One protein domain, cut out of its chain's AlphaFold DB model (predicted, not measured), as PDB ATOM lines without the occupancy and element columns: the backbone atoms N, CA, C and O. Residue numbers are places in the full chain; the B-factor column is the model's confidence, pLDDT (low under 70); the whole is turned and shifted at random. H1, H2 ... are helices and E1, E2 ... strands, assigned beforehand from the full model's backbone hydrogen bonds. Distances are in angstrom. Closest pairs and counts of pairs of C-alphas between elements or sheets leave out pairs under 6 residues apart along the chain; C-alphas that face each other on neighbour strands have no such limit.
ATOM      1  N   THR A   5      43.445 -58.576 -16.305       92.38
ATOM      2  CA  THR A   5      42.220 -57.842 -15.996       92.38
ATOM      3  C   THR A   5      42.506 -56.755 -14.964       92.38
ATOM      4  O   THR A   5      43.019 -57.037 -13.882       92.38
ATOM      5  N   LEU A   6      42.164 -55.514 -15.302       89.62
ATOM      6  CA  LEU A   6      42.156 -54.386 -14.369       89.62
ATOM      7  C   LEU A   6      40.774 -54.163 -13.763       89.62
ATOM      8  O   LEU A   6      40.663 -53.755 -12.608       89.62
ATOM      9  N   ARG A   7      39.717 -54.395 -14.548       87.81
ATOM     10  CA  ARG A   7      38.335 -54.176 -14.120       87.81
ATOM     11  C   ARG A   7      37.389 -55.085 -14.881       87.81
ATOM     12  O   ARG A   7      37.405 -55.062 -16.101       87.81
ATOM     13  N   GLU A   8      36.544 -55.822 -14.166       87.06
ATOM     14  CA  GLU A   8      35.576 -56.749 -14.777       87.06
ATOM     15  C   GLU A   8      34.428 -56.028 -15.489       87.06
ATOM     16  O   GLU A   8      33.993 -56.466 -16.545       87.06
ATOM     17  N   ASN A   9      33.976 -54.896 -14.939       86.38
ATOM     18  CA  ASN A   9      32.854 -54.127 -15.472       86.38
ATOM     19  C   ASN A   9      33.233 -52.648 -15.562       86.38
ATOM     20  O   ASN A   9      33.318 -51.952 -14.546       86.38
ATOM     21  N   ALA A  10      33.494 -52.168 -16.771       87.69
ATOM     22  CA  ALA A  10      33.719 -50.763 -17.066       87.69
ATOM     23  C   ALA A  10      32.643 -50.244 -18.013       87.69
ATOM     24  O   ALA A  10      32.185 -50.961 -18.898       87.69
ATOM     25  N   TYR A  11      32.291 -48.976 -17.824       90.38
ATOM     26  CA  TYR A  11      31.387 -48.245 -18.695       90.38
ATOM     27  C   TYR A  11      32.067 -46.936 -19.100       90.38
ATOM     28  O   TYR A  11      32.269 -46.027 -18.285       90.38
ATOM     29  N   LEU A  12      32.504 -46.867 -20.353       88.94
ATOM     30  CA  LEU A  12      33.213 -45.725 -20.911       88.94
ATOM     31  C   LEU A  12      32.273 -44.984 -21.856       88.94
ATOM     32  O   LEU A  12      31.848 -45.525 -22.869       88.94
ATOM     33  N   THR A  13      31.960 -43.734 -21.524       90.81
ATOM     34  CA  THR A  13      31.141 -42.850 -22.361       90.81
ATOM     35  C   THR A  13      31.940 -41.620 -22.746       90.81
ATOM     36  O   THR A  13      32.306 -40.831 -21.868       90.81
ATOM     37  N   PHE A  14      32.178 -41.456 -24.043       87.56
ATOM     38  CA  PHE A  14      32.902 -40.332 -24.629       87.56
ATOM     39  C   PHE A  14      32.341 -40.026 -26.021       87.56
ATOM     40  O   PHE A  14      32.038 -40.936 -26.787       87.56
ATOM     41  N   ASN A  15      32.179 -38.737 -26.337       85.31
ATOM     42  CA  ASN A  15      31.370 -38.277 -27.475       85.31
ATOM     43  C   ASN A  15      30.007 -39.005 -27.511       85.31
ATOM     44  O   ASN A  15      29.272 -38.957 -26.527       85.31
ATOM     45  N   ASP A  16      29.729 -39.713 -28.610       84.88
ATOM     46  CA  ASP A  16      28.538 -40.533 -28.850       84.88
ATOM     47  C   ASP A  16      28.846 -42.044 -28.803       84.88
ATOM     48  O   ASP A  16      28.058 -42.864 -29.274       84.88
ATOM     49  N   VAL A  17      30.009 -42.422 -28.261       87.00
ATOM     50  CA  VAL A  17      30.451 -43.813 -28.122       87.00
ATOM     51  C   VAL A  17      30.236 -44.280 -26.687       87.00
ATOM     52  O   VAL A  17      30.578 -43.594 -25.716       87.00
ATOM     53  N   VAL A  18      29.686 -45.485 -26.566       89.94
ATOM     54  CA  VAL A  18      29.565 -46.220 -25.312       89.94
ATOM     55  C   VAL A  18      30.305 -47.535 -25.479       89.94
ATOM     56  O   VAL A  18      29.953 -48.327 -26.347       89.94
ATOM     57  N   LEU A  19      31.315 -47.756 -24.642       91.38
ATOM     58  CA  LEU A  19      32.006 -49.033 -24.545       91.38
ATOM     59  C   LEU A  19      31.733 -49.637 -23.175       91.38
ATOM     60  O   LEU A  19      31.962 -48.992 -22.145       91.38
ATOM     61  N   GLU A  20      31.278 -50.882 -23.168       92.50
ATOM     62  CA  GLU A  20      31.061 -51.655 -21.955       92.50
ATOM     63  C   GLU A  20      31.835 -52.967 -21.991       92.50
ATOM     64  O   GLU A  20      32.018 -53.578 -23.045       92.50
ATOM     65  N   GLY A  21      32.312 -53.389 -20.824       92.44
ATOM     66  CA  GLY A  21      32.973 -54.677 -20.675       92.44
ATOM     67  C   GLY A  21      34.183 -54.652 -19.760       92.44
ATOM     68  O   GLY A  21      34.356 -53.761 -18.924       92.44
ATOM     69  N   ARG A  22      35.025 -55.670 -19.919       94.12
ATOM     70  CA  ARG A  22      36.192 -55.896 -19.068       94.12
ATOM     71  C   ARG A  22      37.396 -55.129 -19.586       94.12
ATOM     72  O   ARG A  22      37.768 -55.275 -20.743       94.12
ATOM     73  N   ILE A  23      38.052 -54.364 -18.721       95.25
ATOM     74  CA  ILE A  23      39.311 -53.694 -19.047       95.25
ATOM     75  C   ILE A  23      40.473 -54.632 -18.756       95.25
ATOM     76  O   ILE A  23      40.641 -55.106 -17.630       95.25
ATOM     77  N   GLU A  24      41.309 -54.834 -19.762       94.94
ATOM     78  CA  GLU A  24      42.544 -55.599 -19.682       94.94
ATOM     79  C   GLU A  24      43.752 -54.721 -20.008       94.94
ATOM     80  O   GLU A  24      43.677 -53.788 -20.809       94.94
ATOM     81  N   TYR A  25      44.889 -55.050 -19.401       94.06
ATOM     82  CA  TYR A  25      46.169 -54.391 -19.613       94.06
ATOM     83  C   TYR A  25      47.252 -55.405 -19.963       94.06
ATOM     84  O   TYR A  25      47.424 -56.390 -19.244       94.06
ATOM     85  N   ASP A  26      48.007 -55.152 -21.030       93.12
ATOM     86  CA  ASP A  26      49.235 -55.885 -21.335       93.12
ATOM     87  C   ASP A  26      50.460 -54.998 -21.030       93.12
ATOM     88  O   ASP A  26      50.748 -54.059 -21.787       93.12
ATOM     89  N   PRO A  27      51.217 -55.281 -19.950       89.31
ATOM     90  CA  PRO A  27      52.399 -54.503 -19.586       89.31
ATOM     91  C   PRO A  27      53.557 -54.653 -20.573       89.31
ATOM     92  O   PRO A  27      54.411 -53.775 -20.628       89.31
ATOM     93  N   SER A  28      53.605 -55.739 -21.353       88.69
ATOM     94  CA  SER A  28      54.652 -55.946 -22.363       88.69
ATOM     95  C   SER A  28      54.440 -55.093 -23.611       88.69
ATOM     96  O   SER A  28      55.391 -54.826 -24.341       88.69
ATOM     97  N   GLN A  29      53.198 -54.666 -23.846       89.94
ATOM     98  CA  GLN A  29      52.816 -53.859 -25.001       89.94
ATOM     99  C   GLN A  29      52.410 -52.432 -24.633       89.94
ATOM    100  O   GLN A  29      52.104 -51.654 -25.530       89.94
ATOM    101  N   HIS A  30      52.381 -52.087 -23.340       91.88
ATOM    102  CA  HIS A  30      51.850 -50.810 -22.859       91.88
ATOM    103  C   HIS A  30      50.441 -50.539 -23.413       91.88
ATOM    104  O   HIS A  30      50.142 -49.438 -23.879       91.88
ATOM    105  N   ALA A  31      49.586 -51.567 -23.388       94.62
ATOM    106  CA  ALA A  31      48.303 -51.541 -24.077       94.62
ATOM    107  C   ALA A  31      47.128 -51.771 -23.128       94.62
ATOM    108  O   ALA A  31      47.150 -52.712 -22.336       94.62
ATOM    109  N   LEU A  32      46.089 -50.942 -23.250       95.38
ATOM    110  CA  LEU A  32      44.782 -51.182 -22.638       95.38
ATOM    111  C   LEU A  32      43.811 -51.654 -23.705       95.38
ATOM    112  O   LEU A  32      43.814 -51.146 -24.826       95.38
ATOM    113  N   ALA A  33      42.943 -52.579 -23.329       95.88
ATOM    114  CA  ALA A  33      41.839 -53.002 -24.162       95.88
ATOM    115  C   ALA A  33      40.564 -53.139 -23.338       95.88
ATOM    116  O   ALA A  33      40.625 -53.444 -22.146       95.88
ATOM    117  N   ILE A  34      39.424 -52.937 -23.987       95.38
ATOM    118  CA  ILE A  34      38.132 -53.365 -23.468       95.38
ATOM    119  C   ILE A  34      37.707 -54.641 -24.190       95.38
ATOM    120  O   ILE A  34      37.916 -54.789 -25.393       95.38
ATOM    121  N   VAL A  35      37.167 -55.589 -23.436       96.00
ATOM    122  CA  VAL A  35      36.642 -56.850 -23.945       96.00
ATOM    123  C   VAL A  35      35.133 -56.820 -23.794       96.00
ATOM    124  O   VAL A  35      34.631 -56.752 -22.669       96.00
ATOM    125  N   HIS A  36      34.430 -56.871 -24.921       93.31
ATOM    126  CA  HIS A  36      32.975 -56.864 -24.960       93.31
ATOM    127  C   HIS A  36      32.422 -58.093 -24.214       93.31
ATOM    128  O   HIS A  36      32.896 -59.209 -24.458       93.31
ATOM    129  N   PRO A  37      31.416 -57.936 -23.333       88.62
ATOM    130  CA  PRO A  37      30.940 -59.018 -22.470       88.62
ATOM    131  C   PRO A  37      30.326 -60.189 -23.251       88.62
ATOM    132  O   PRO A  37      30.607 -61.342 -22.932       88.62
ATOM    133  N   ASP A  38      29.539 -59.901 -24.293       90.12
ATOM    134  CA  ASP A  38      28.826 -60.948 -25.042       90.12
ATOM    135  C   ASP A  38      29.657 -61.609 -26.147       90.12
ATOM    136  O   ASP A  38      29.640 -62.830 -26.303       90.12
ATOM    137  N   THR A  39      30.372 -60.815 -26.947       91.81
ATOM    138  CA  THR A  39      31.114 -61.314 -28.113       91.81
ATOM    139  C   THR A  39      32.534 -61.751 -27.760       91.81
ATOM    140  O   THR A  39      33.143 -62.520 -28.504       91.81
ATOM    141  N   GLY A  40      33.082 -61.264 -26.641       90.50
ATOM    142  CA  GLY A  40      34.494 -61.422 -26.298       90.50
ATOM    143  C   GLY A  40      35.438 -60.648 -27.223       90.50
ATOM    144  O   GLY A  40      36.655 -60.842 -27.150       90.50
ATOM    145  N   GLU A  41      34.905 -59.794 -28.103       92.50
ATOM    146  CA  GLU A  41      35.714 -58.964 -28.990       92.50
ATOM    147  C   GLU A  41      36.549 -57.982 -28.175       92.50
ATOM    148  O   GLU A  41      36.077 -57.372 -27.216       92.50
ATOM    149  N   LYS A  42      37.820 -57.860 -28.558       92.88
ATOM    150  CA  LYS A  42      38.798 -57.022 -27.875       92.88
ATOM    151  C   LYS A  42      39.065 -55.771 -28.695       92.88
ATOM    152  O   LYS A  42      39.599 -55.860 -29.799       92.88
ATOM    153  N   GLU A  43      38.781 -54.620 -28.111       93.94
ATOM    154  CA  GLU A  43      39.066 -53.313 -28.689       93.94
ATOM    155  C   GLU A  43      40.216 -52.649 -27.930       93.94
ATOM    156  O   GLU A  43      40.154 -52.453 -26.715       93.94
ATOM    157  N   VAL A  44      41.300 -52.325 -28.638       95.31
ATOM    158  CA  VAL A  44      42.485 -51.692 -28.046       95.31
ATOM    159  C   VAL A  44      42.244 -50.188 -27.919       95.31
ATOM    160  O   VAL A  44      42.041 -49.491 -28.908       95.31
ATOM    161  N   LEU A  45      42.312 -49.683 -26.689       95.12
ATOM    162  CA  LEU A  45      42.028 -48.288 -26.329       95.12
ATOM    163  C   LEU A  45      43.260 -47.376 -26.430       95.12
ATOM    164  O   LEU A  45      43.164 -46.154 -26.309       95.12
ATOM    165  N   THR A  46      44.436 -47.969 -26.609       95.25
ATOM    166  CA  THR A  46      45.734 -47.289 -26.629       95.25
ATOM    167  C   THR A  46      46.322 -47.214 -28.027       95.25
ATOM    168  O   THR A  46      45.952 -47.969 -28.922       95.25
ATOM    169  N   VAL A  47      47.296 -46.329 -28.204       94.94
ATOM    170  CA  VAL A  47      48.044 -46.170 -29.451       94.94
ATOM    171  C   VAL A  47      49.542 -46.313 -29.194       94.94
ATOM    172  O   VAL A  47      50.058 -45.788 -28.209       94.94
ATOM    173  N   ASP A  48      50.249 -47.013 -30.081       93.12
ATOM    174  CA  ASP A  48      51.713 -47.028 -30.085       93.12
ATOM    175  C   ASP A  48      52.235 -45.783 -30.818       93.12
ATOM    176  O   ASP A  48      51.910 -45.541 -31.983       93.12
ATOM    177  N   LEU A  49      53.040 -44.983 -30.120       93.50
ATOM    178  CA  LEU A  49      53.637 -43.748 -30.629       93.50
ATOM    179  C   LEU A  49      55.159 -43.841 -30.788       93.50
ATOM    180  O   LEU A  49      55.807 -42.813 -31.001       93.50
ATOM    181  N   LEU A  50      55.735 -45.048 -30.758       92.50
ATOM    182  CA  LEU A  50      57.174 -45.256 -30.911       92.50
ATOM    183  C   LEU A  50      57.703 -44.657 -32.220       92.50
ATOM    184  O   LEU A  50      58.725 -43.973 -32.224       92.50
ATOM    185  N   ALA A  51      56.971 -44.837 -33.322       90.12
ATOM    186  CA  ALA A  51      57.315 -44.246 -34.619       90.12
ATOM    187  C   ALA A  51      57.289 -42.705 -34.612       90.12
ATOM    188  O   ALA A  51      57.936 -42.072 -35.442       90.12
ATOM    189  N   SER A  52      56.560 -42.101 -33.668       88.88
ATOM    190  CA  SER A  52      56.524 -40.651 -33.437       88.88
ATOM    191  C   SER A  52      57.558 -40.182 -32.404       88.88
ATOM    192  O   SER A  52      57.583 -39.002 -32.067       88.88
ATOM    193  N   GLY A  53      58.415 -41.078 -31.900       92.44
ATOM    194  CA  GLY A  53      59.476 -40.764 -30.938       92.44
ATOM    195  C   GLY A  53      59.043 -40.773 -29.469       92.44
ATOM    196  O   GLY A  53      59.845 -40.418 -28.607       92.44
ATOM    197  N   PHE A  54      57.810 -41.187 -29.162       92.12
ATOM    198  CA  PHE A  54      57.302 -41.246 -27.791       92.12
ATOM    199  C   PHE A  54      57.315 -42.678 -27.260       92.12
ATOM    200  O   PHE A  54      56.895 -43.609 -27.941       92.12
ATOM    201  N   VAL A  55      57.775 -42.854 -26.019       92.25
ATOM    202  CA  VAL A  55      57.899 -44.168 -25.375       92.25
ATOM    203  C   VAL A  55      57.140 -44.167 -24.055       92.25
ATOM    204  O   VAL A  55      57.370 -43.311 -23.198       92.25
ATOM    205  N   ALA A  56      56.237 -45.133 -23.897       90.62
ATOM    206  CA  ALA A  56      55.537 -45.368 -22.643       90.62
ATOM    207  C   ALA A  56      56.464 -46.124 -21.686       90.62
ATOM    208  O   ALA A  56      57.138 -47.075 -22.082       90.62
ATOM    209  N   ARG A  57      56.531 -45.698 -20.422       90.81
ATOM    210  CA  ARG A  57      57.275 -46.435 -19.390       90.81
ATOM    211  C   ARG A  57      56.427 -47.595 -18.851       90.81
ATOM    212  O   ARG A  57      55.227 -47.659 -19.123       90.81
ATOM    213  N   PRO A  58      57.010 -48.535 -18.086       89.75
ATOM    214  CA  PRO A  58      56.231 -49.573 -17.412       89.75
ATOM    215  C   PRO A  58      55.062 -48.979 -16.615       89.75
ATOM    216  O   PRO A  58      55.244 -48.022 -15.864       89.75
ATOM    217  N   GLY A  59      53.859 -49.528 -16.808       89.62
ATOM    218  CA  GLY A  59      52.632 -49.006 -16.196       89.62
ATOM    219  C   GLY A  59      52.073 -47.740 -16.853       89.62
ATOM    220  O   GLY A  59      51.080 -47.206 -16.373       89.62
ATOM    221  N   GLU A  60      52.675 -47.242 -17.931       94.25
ATOM    222  CA  GLU A  60      52.166 -46.113 -18.708       94.25
ATOM    223  C   GLU A  60      51.621 -46.583 -20.051       94.25
ATOM    224  O   GLU A  60      52.013 -47.635 -20.564       94.25
ATOM    225  N   VAL A  61      50.728 -45.777 -20.616       96.31
ATOM    226  CA  VAL A  61      50.121 -45.971 -21.932       96.31
ATOM    227  C   VAL A  61      49.919 -44.629 -22.629       96.31
ATOM    228  O   VAL A  61      49.864 -43.588 -21.970       96.31
ATOM    229  N   PHE A  62      49.758 -44.654 -23.952       97.31
ATOM    230  CA  PHE A  62      49.283 -43.501 -24.713       97.31
ATOM    231  C   PHE A  62      47.862 -43.728 -25.208       97.31
ATOM    232  O   PHE A  62      47.539 -44.784 -25.752       97.31
ATOM    233  N   VAL A  63      47.024 -42.708 -25.052       96.31
ATOM    234  CA  VAL A  63      45.636 -42.703 -25.515       96.31
ATOM    235  C   VAL A  63      45.469 -41.561 -26.509       96.31
ATOM    236  O   VAL A  63      45.777 -40.411 -26.185       96.31
ATOM    237  N   LYS A  64      45.007 -41.874 -27.728       92.62
ATOM    238  CA  LYS A  64      44.638 -40.851 -28.717       92.62
ATOM    239  C   LYS A  64      43.355 -40.152 -28.264       92.62
ATOM    240  O   LYS A  64      42.422 -40.831 -27.849       92.62
ATOM    241  N   ASP A  65      43.301 -38.828 -28.378       88.94
ATOM    242  CA  ASP A  65      42.130 -38.027 -27.985       88.94
ATOM    243  C   ASP A  65      41.649 -37.144 -29.144       88.94
ATOM    244  O   ASP A  65      41.388 -35.953 -29.006       88.94
ATOM    245  N   TRP A  66      41.573 -37.731 -30.338       88.69
ATOM    246  CA  TRP A  66      41.066 -37.076 -31.542       88.69
ATOM    247  C   TRP A  66      40.110 -37.990 -32.308       88.69
ATOM    248  O   TRP A  66      40.092 -39.212 -32.118       88.69
ATOM    249  N   SER A  67      39.332 -37.382 -33.209       86.88
ATOM    250  CA  SER A  67      38.321 -38.063 -34.025       86.88
ATOM    251  C   SER A  67      37.314 -38.822 -33.143       86.88
ATOM    252  O   SER A  67      36.812 -38.269 -32.168       86.88
ATOM    253  N   GLU A  68      37.029 -40.080 -33.467       84.81
ATOM    254  CA  GLU A  68      36.135 -40.991 -32.741       84.81
ATOM    255  C   GLU A  68      36.501 -41.197 -31.257       84.81
ATOM    256  O   GLU A  68      35.612 -41.424 -30.444       84.81
ATOM    257  N   HIS A  69      37.778 -41.059 -30.875       86.00
ATOM    258  CA  HIS A  69      38.243 -41.287 -29.496       86.00
ATOM    259  C   HIS A  69      38.385 -39.997 -28.680       86.00
ATOM    260  O   HIS A  69      38.940 -40.026 -27.585       86.00
ATOM    261  N   SER A  70      37.901 -38.854 -29.176       90.00
ATOM    262  CA  SER A  70      37.885 -37.623 -28.376       90.00
ATOM    263  C   SER A  70      37.138 -37.852 -27.049       90.00
ATOM    264  O   SER A  70      36.034 -38.386 -27.035       90.00
ATOM    265  N   GLY A  71      37.743 -37.487 -25.922       90.75
ATOM    266  CA  GLY A  71      37.207 -37.716 -24.581       90.75
ATOM    267  C   GLY A  71      37.500 -39.099 -23.987       90.75
ATOM    268  O   GLY A  71      37.151 -39.330 -22.822       90.75
ATOM    269  N   LEU A  72      38.157 -40.012 -24.713       94.44
ATOM    270  CA  LEU A  72      38.502 -41.344 -24.201       94.44
ATOM    271  C   LEU A  72      39.477 -41.242 -23.022       94.44
ATOM    272  O   LEU A  72      39.235 -41.837 -21.970       94.44
ATOM    273  N   ALA A  73      40.534 -40.434 -23.151       94.50
ATOM    274  CA  ALA A  73      41.532 -40.263 -22.090       94.50
ATOM    275  C   ALA A  73      40.896 -39.714 -20.800       94.50
ATOM    276  O   ALA A  73      41.101 -40.237 -19.704       94.50
ATOM    277  N   HIS A  74      40.029 -38.710 -20.939       92.12
ATOM    278  CA  HIS A  74      39.277 -38.129 -19.826       92.12
ATOM    279  C   HIS A  74      38.330 -39.141 -19.175       92.12
ATOM    280  O   HIS A  74      38.179 -39.167 -17.954       92.12
ATOM    281  N   THR A  75      37.715 -40.008 -19.975       91.88
ATOM    282  CA  THR A  75      36.799 -41.040 -19.489       91.88
ATOM    283  C   THR A  75      37.529 -42.143 -18.733       91.88
ATOM    284  O   THR A  75      37.043 -42.576 -17.687       91.88
ATOM    285  N   LEU A  76      38.707 -42.560 -19.201       92.62
ATOM    286  CA  LEU A  76      39.579 -43.491 -18.481       92.62
ATOM    287  C   LEU A  76      40.017 -42.909 -17.132       92.62
ATOM    288  O   LEU A  76      39.997 -43.617 -16.123       92.62
ATOM    289  N   ALA A  77      40.331 -41.611 -17.100       91.38
ATOM    290  CA  ALA A  77      40.668 -40.905 -15.870       91.38
ATOM    291  C   ALA A  77      39.500 -40.812 -14.890       91.38
ATOM    292  O   ALA A  77      39.630 -41.193 -13.729       91.38
ATOM    293  N   ARG A  78      38.329 -40.384 -15.366       87.56
ATOM    294  CA  ARG A  78      37.113 -40.279 -14.551       87.56
ATOM    295  C   ARG A  78      36.684 -41.623 -13.963       87.56
ATOM    296  O   ARG A  78      36.139 -41.662 -12.869       87.56
ATOM    297  N   ASN A  79      36.926 -42.715 -14.685       85.00
ATOM    298  CA  ASN A  79      36.637 -44.059 -14.203       85.00
ATOM    299  C   ASN A  79      37.719 -44.609 -13.260       85.00
ATOM    300  O   ASN A  79      37.554 -45.717 -12.763       85.00
ATOM    301  N   GLY A  80      38.820 -43.900 -13.005       89.00
ATOM    302  CA  GLY A  80      39.910 -44.406 -12.166       89.00
ATOM    303  C   GLY A  80      40.637 -45.605 -12.783       89.00
ATOM    304  O   GLY A  80      41.131 -46.459 -12.059       89.00
ATOM    305  N   ILE A  81      40.660 -45.710 -14.115       90.38
ATOM    306  CA  ILE A  81      41.411 -46.749 -14.840       90.38
ATOM    307  C   ILE A  81      42.842 -46.276 -15.105       90.38
ATOM    308  O   ILE A  81      43.789 -47.062 -15.065       90.38
ATOM    309  N   ALA A  82      43.007 -44.981 -15.370       93.69
ATOM    310  CA  ALA A  82      44.304 -44.373 -15.611       93.69
ATOM    311  C   ALA A  82      44.363 -42.946 -15.049       93.69
ATOM    312  O   ALA A  82      43.334 -42.335 -14.811       93.69
ATOM    313  N   ALA A  83      45.550 -42.386 -14.852       93.06
ATOM    314  CA  ALA A  83      45.751 -40.999 -14.434       93.06
ATOM    315  C   ALA A  83      46.594 -40.251 -15.469       93.06
ATOM    316  O   ALA A  83      47.541 -40.812 -16.016       93.06
ATOM    317  N   PHE A  84      46.275 -38.985 -15.736       93.81
ATOM    318  CA  PHE A  84      47.053 -38.161 -16.663       93.81
ATOM    319  C   PHE A  84      48.483 -37.938 -16.153       93.81
ATOM    320  O   PHE A  84      48.692 -37.649 -14.977       93.81
ATOM    321  N   ILE A  85      49.459 -38.042 -17.057       95.75
ATOM    322  CA  ILE A  85      50.850 -37.634 -16.820       95.75
ATOM    323  C   ILE A  85      51.136 -36.361 -17.613       95.75
ATOM    324  O   ILE A  85      51.530 -35.351 -17.042       95.75
ATOM    325  N   GLU A  86      50.929 -36.405 -18.928       93.81
ATOM    326  CA  GLU A  86      51.144 -35.266 -19.821       93.81
ATOM    327  C   GLU A  86      50.312 -35.400 -21.099       93.81
ATOM    328  O   GLU A  86      49.830 -36.485 -21.440       93.81
ATOM    329  N   ALA A  87      50.201 -34.294 -21.830       95.50
ATOM    330  CA  ALA A  87      49.745 -34.280 -23.210       95.50
ATOM    331  C   ALA A  87      50.958 -34.184 -24.146       95.50
ATOM    332  O   ALA A  87      51.870 -33.392 -23.908       95.50
ATOM    333  N   VAL A  88      50.943 -34.960 -25.224       94.62
ATOM    334  CA  VAL A  88      51.919 -34.895 -26.313       94.62
ATOM    335  C   VAL A  88      51.202 -34.569 -27.617       94.62
ATOM    336  O   VAL A  88      50.061 -34.977 -27.831       94.62
ATOM    337  N   LEU A  89      51.866 -33.822 -28.495       93.88
ATOM    338  CA  LEU A  89      51.324 -33.454 -29.799       93.88
ATOM    339  C   LEU A  89      51.918 -34.379 -30.859       93.88
ATOM    340  O   LEU A  89      53.138 -34.473 -31.000       93.88
ATOM    341  N   VAL A  90      51.050 -35.072 -31.589       91.75
ATOM    342  CA  VAL A  90      51.423 -36.124 -32.532       91.75
ATOM    343  C   VAL A  90      51.154 -35.675 -33.964       91.75
ATOM    344  O   VAL A  90      50.089 -35.141 -34.291       91.75
ATOM    345  N   GLY A  91      52.126 -35.945 -34.834       87.19
ATOM    346  CA  GLY A  91      52.002 -35.747 -36.273       87.19
ATOM    347  C   GLY A  91      51.983 -34.277 -36.721       87.19
ATOM    348  O   GLY A  91      52.120 -33.352 -35.919       87.19
ATOM    349  N   PRO A  92      51.808 -34.040 -38.031       84.38
ATOM    350  CA  PRO A  92      51.915 -32.705 -38.631       84.38
ATOM    351  C   PRO A  92      50.788 -31.753 -38.206       84.38
ATOM    352  O   PRO A  92      50.959 -30.538 -38.256       84.38
ATOM    353  N   PHE A  93      49.651 -32.298 -37.773       86.12
ATOM    354  CA  PHE A  93      48.496 -31.528 -37.308       86.12
ATOM    355  C   PHE A  93      48.498 -31.291 -35.795       86.12
ATOM    356  O   PHE A  93      47.538 -30.722 -35.285       86.12
ATOM    357  N   GLN A  94      49.556 -31.717 -35.091       88.75
ATOM    358  CA  GLN A  94      49.713 -31.532 -33.648       88.75
ATOM    359  C   GLN A  94      48.487 -32.013 -32.857       88.75
ATOM    360  O   GLN A  94      47.949 -31.296 -32.015       88.75
ATOM    361  N   GLN A  95      48.011 -33.225 -33.150       91.06
ATOM    362  CA  GLN A  95      46.846 -33.777 -32.457       91.06
ATOM    363  C   GLN A  95      47.235 -34.290 -31.063       91.06
ATOM    364  O   GLN A  95      48.316 -34.866 -30.914       91.06
ATOM    365  N   PRO A  96      46.391 -34.095 -30.035       93.44
ATOM    366  CA  PRO A  96      46.743 -34.433 -28.661       93.44
ATOM    367  C   PRO A  96      46.610 -35.935 -28.386       93.44
ATOM    368  O   PRO A  96      45.526 -36.506 -28.479       93.44
ATOM    369  N   ALA A  97      47.702 -36.578 -27.982       95.62
ATOM    370  CA  ALA A  97      47.659 -37.855 -27.279       95.62
ATOM    371  C   ALA A  97      48.018 -37.624 -25.814       95.62
ATOM    372  O   ALA A  97      48.837 -36.766 -25.492       95.62
ATOM    373  N   TYR A  98      47.444 -38.415 -24.919       97.06
ATOM    374  CA  TYR A  98      47.747 -38.319 -23.499       97.06
ATOM    375  C   TYR A  98      48.583 -39.502 -23.063       97.06
ATOM    376  O   TYR A  98      48.200 -40.655 -23.274       97.06
ATOM    377  N   ARG A  99      49.712 -39.210 -22.417       97.12
ATOM    378  CA  ARG A  99      50.430 -40.213 -21.644       97.12
ATOM    379  C   ARG A  99      49.717 -40.371 -20.316       97.12
ATOM    380  O   ARG A  99      49.513 -39.388 -19.596       97.12
ATOM    381  N   MET A 100      49.350 -41.597 -19.988       96.94
ATOM    382  CA  MET A 100      48.594 -41.900 -18.784       96.94
ATOM    383  C   MET A 100      49.244 -43.039 -18.009       96.94
ATOM    384  O   MET A 100      49.774 -43.976 -18.600       96.94
ATOM    385  N   ARG A 101      49.180 -42.967 -16.680       96.31
ATOM    386  CA  ARG A 101      49.553 -44.053 -15.772       96.31
ATOM    387  C   ARG A 101      48.365 -44.973 -15.567       96.31
ATOM    388  O   ARG A 101      47.317 -44.501 -15.152       96.31
ATOM    389  N   VAL A 102      48.532 -46.264 -15.796       93.38
ATOM    390  CA  VAL A 102      47.536 -47.288 -15.480       93.38
ATOM    391  C   VAL A 102      47.429 -47.439 -13.965       93.38
ATOM    392  O   VAL A 102      48.442 -47.589 -13.280       93.38
ATOM    393  N   LEU A 103      46.207 -47.402 -13.440       89.94
ATOM    394  CA  LEU A 103      45.940 -47.584 -12.019       89.94
ATOM    395  C   LEU A 103      45.672 -49.068 -11.768       89.94
ATOM    396  O   LEU A 103      44.671 -49.629 -12.209       89.94
TER     397      LEU A 103
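Overview. This is residues 5 to 103 of the 171 residues of an uncharacterized protein of Leucobacter sp. wl10 (UniProt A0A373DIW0). Two strongly twisted antiparallel sheets stand next to each other, closest between E3 and E5, and the short helix H1 packs between E1, at the edge of the four-stranded sheet, and the three-stranded sheet. The turn between E3 and E4 and the turn between E6 and E7 reach to opposite ends of the longest axis. The 99 printed residues hold, in order, E1 E2 E3 E4 E5 H1 E6 E7, mostly strand; the sheets run E1 - E2 - E3 - E4 and E5 - E7 - E6. The whole is compact, with a radius of gyration of the C-alphas of 12.8 A, and rounded, spanning 38 by 30 by 22 A.

Arrangement. E1 (residues 5 to 14), E2 (17 to 26), E3 (31 to 35) and E4 (42 to 44) form a meander, each strand the antiparallel neighbour of the one before. N 12 and O 19 of the hairpin E1 and E2 are 2.8 A apart, within hydrogen-bond range, as are N 24 and O 33 of E2 and E3, 2.8 A, and N 34 and O 43 of E3 and E4, 2.9 A. E5 (60 to 64) begins the second sheet; the closest C-alphas of E3 and E5, Ala 31 and Val 61, are 6.2 A apart. E7 (95 to 102) is its inner strand, with N 61 and O 100 at 2.9 A to E5, and N 88 and O 97 at 2.8 A to E6 (82 to 90). H1 (72 to 78) is on this sheet at a height of 8.4 A, over E7 and slantwise to it at 34 degrees on the local plane; it is only just not over E6, on which 2 of its C-alphas fall. E5, H1 and E6 make a split strand-helix-strand unit, two strands running the same way with E7 between them, its crossover right-handed. H1 is also on the first sheet, over none of its strands; the closest C-alphas of E1 and H1, Phe 14 and Leu 72, are 5.7 A apart. In H1 every O i to N i+4 pair is within hydrogen-bond range.

Along the chain. E1 starts at C-alpha 5 (42.220, -57.842, -15.996), bends by 85 degrees at residue 8 and measures 21.6 A. E2, 23.3 A, bends by 79 degrees at residue 21. E3 measures 12.8 A, E4 6.5 A, E5 13.6 A and H1 9.8 A. E6, 20.1 A, bends by 72 degrees at residue 85. E7, 21.7 A, ends at C-alpha 102 (47.536, -47.288, -15.480).

Size, cuts and confidence. The farthest C-alphas, Asp 38 and Pro 92, are 38.9 A apart. The link E4 to E5, residues 45 to 59, is long. The printed part has no cut, and no printed residue is under 70 in pLDDT.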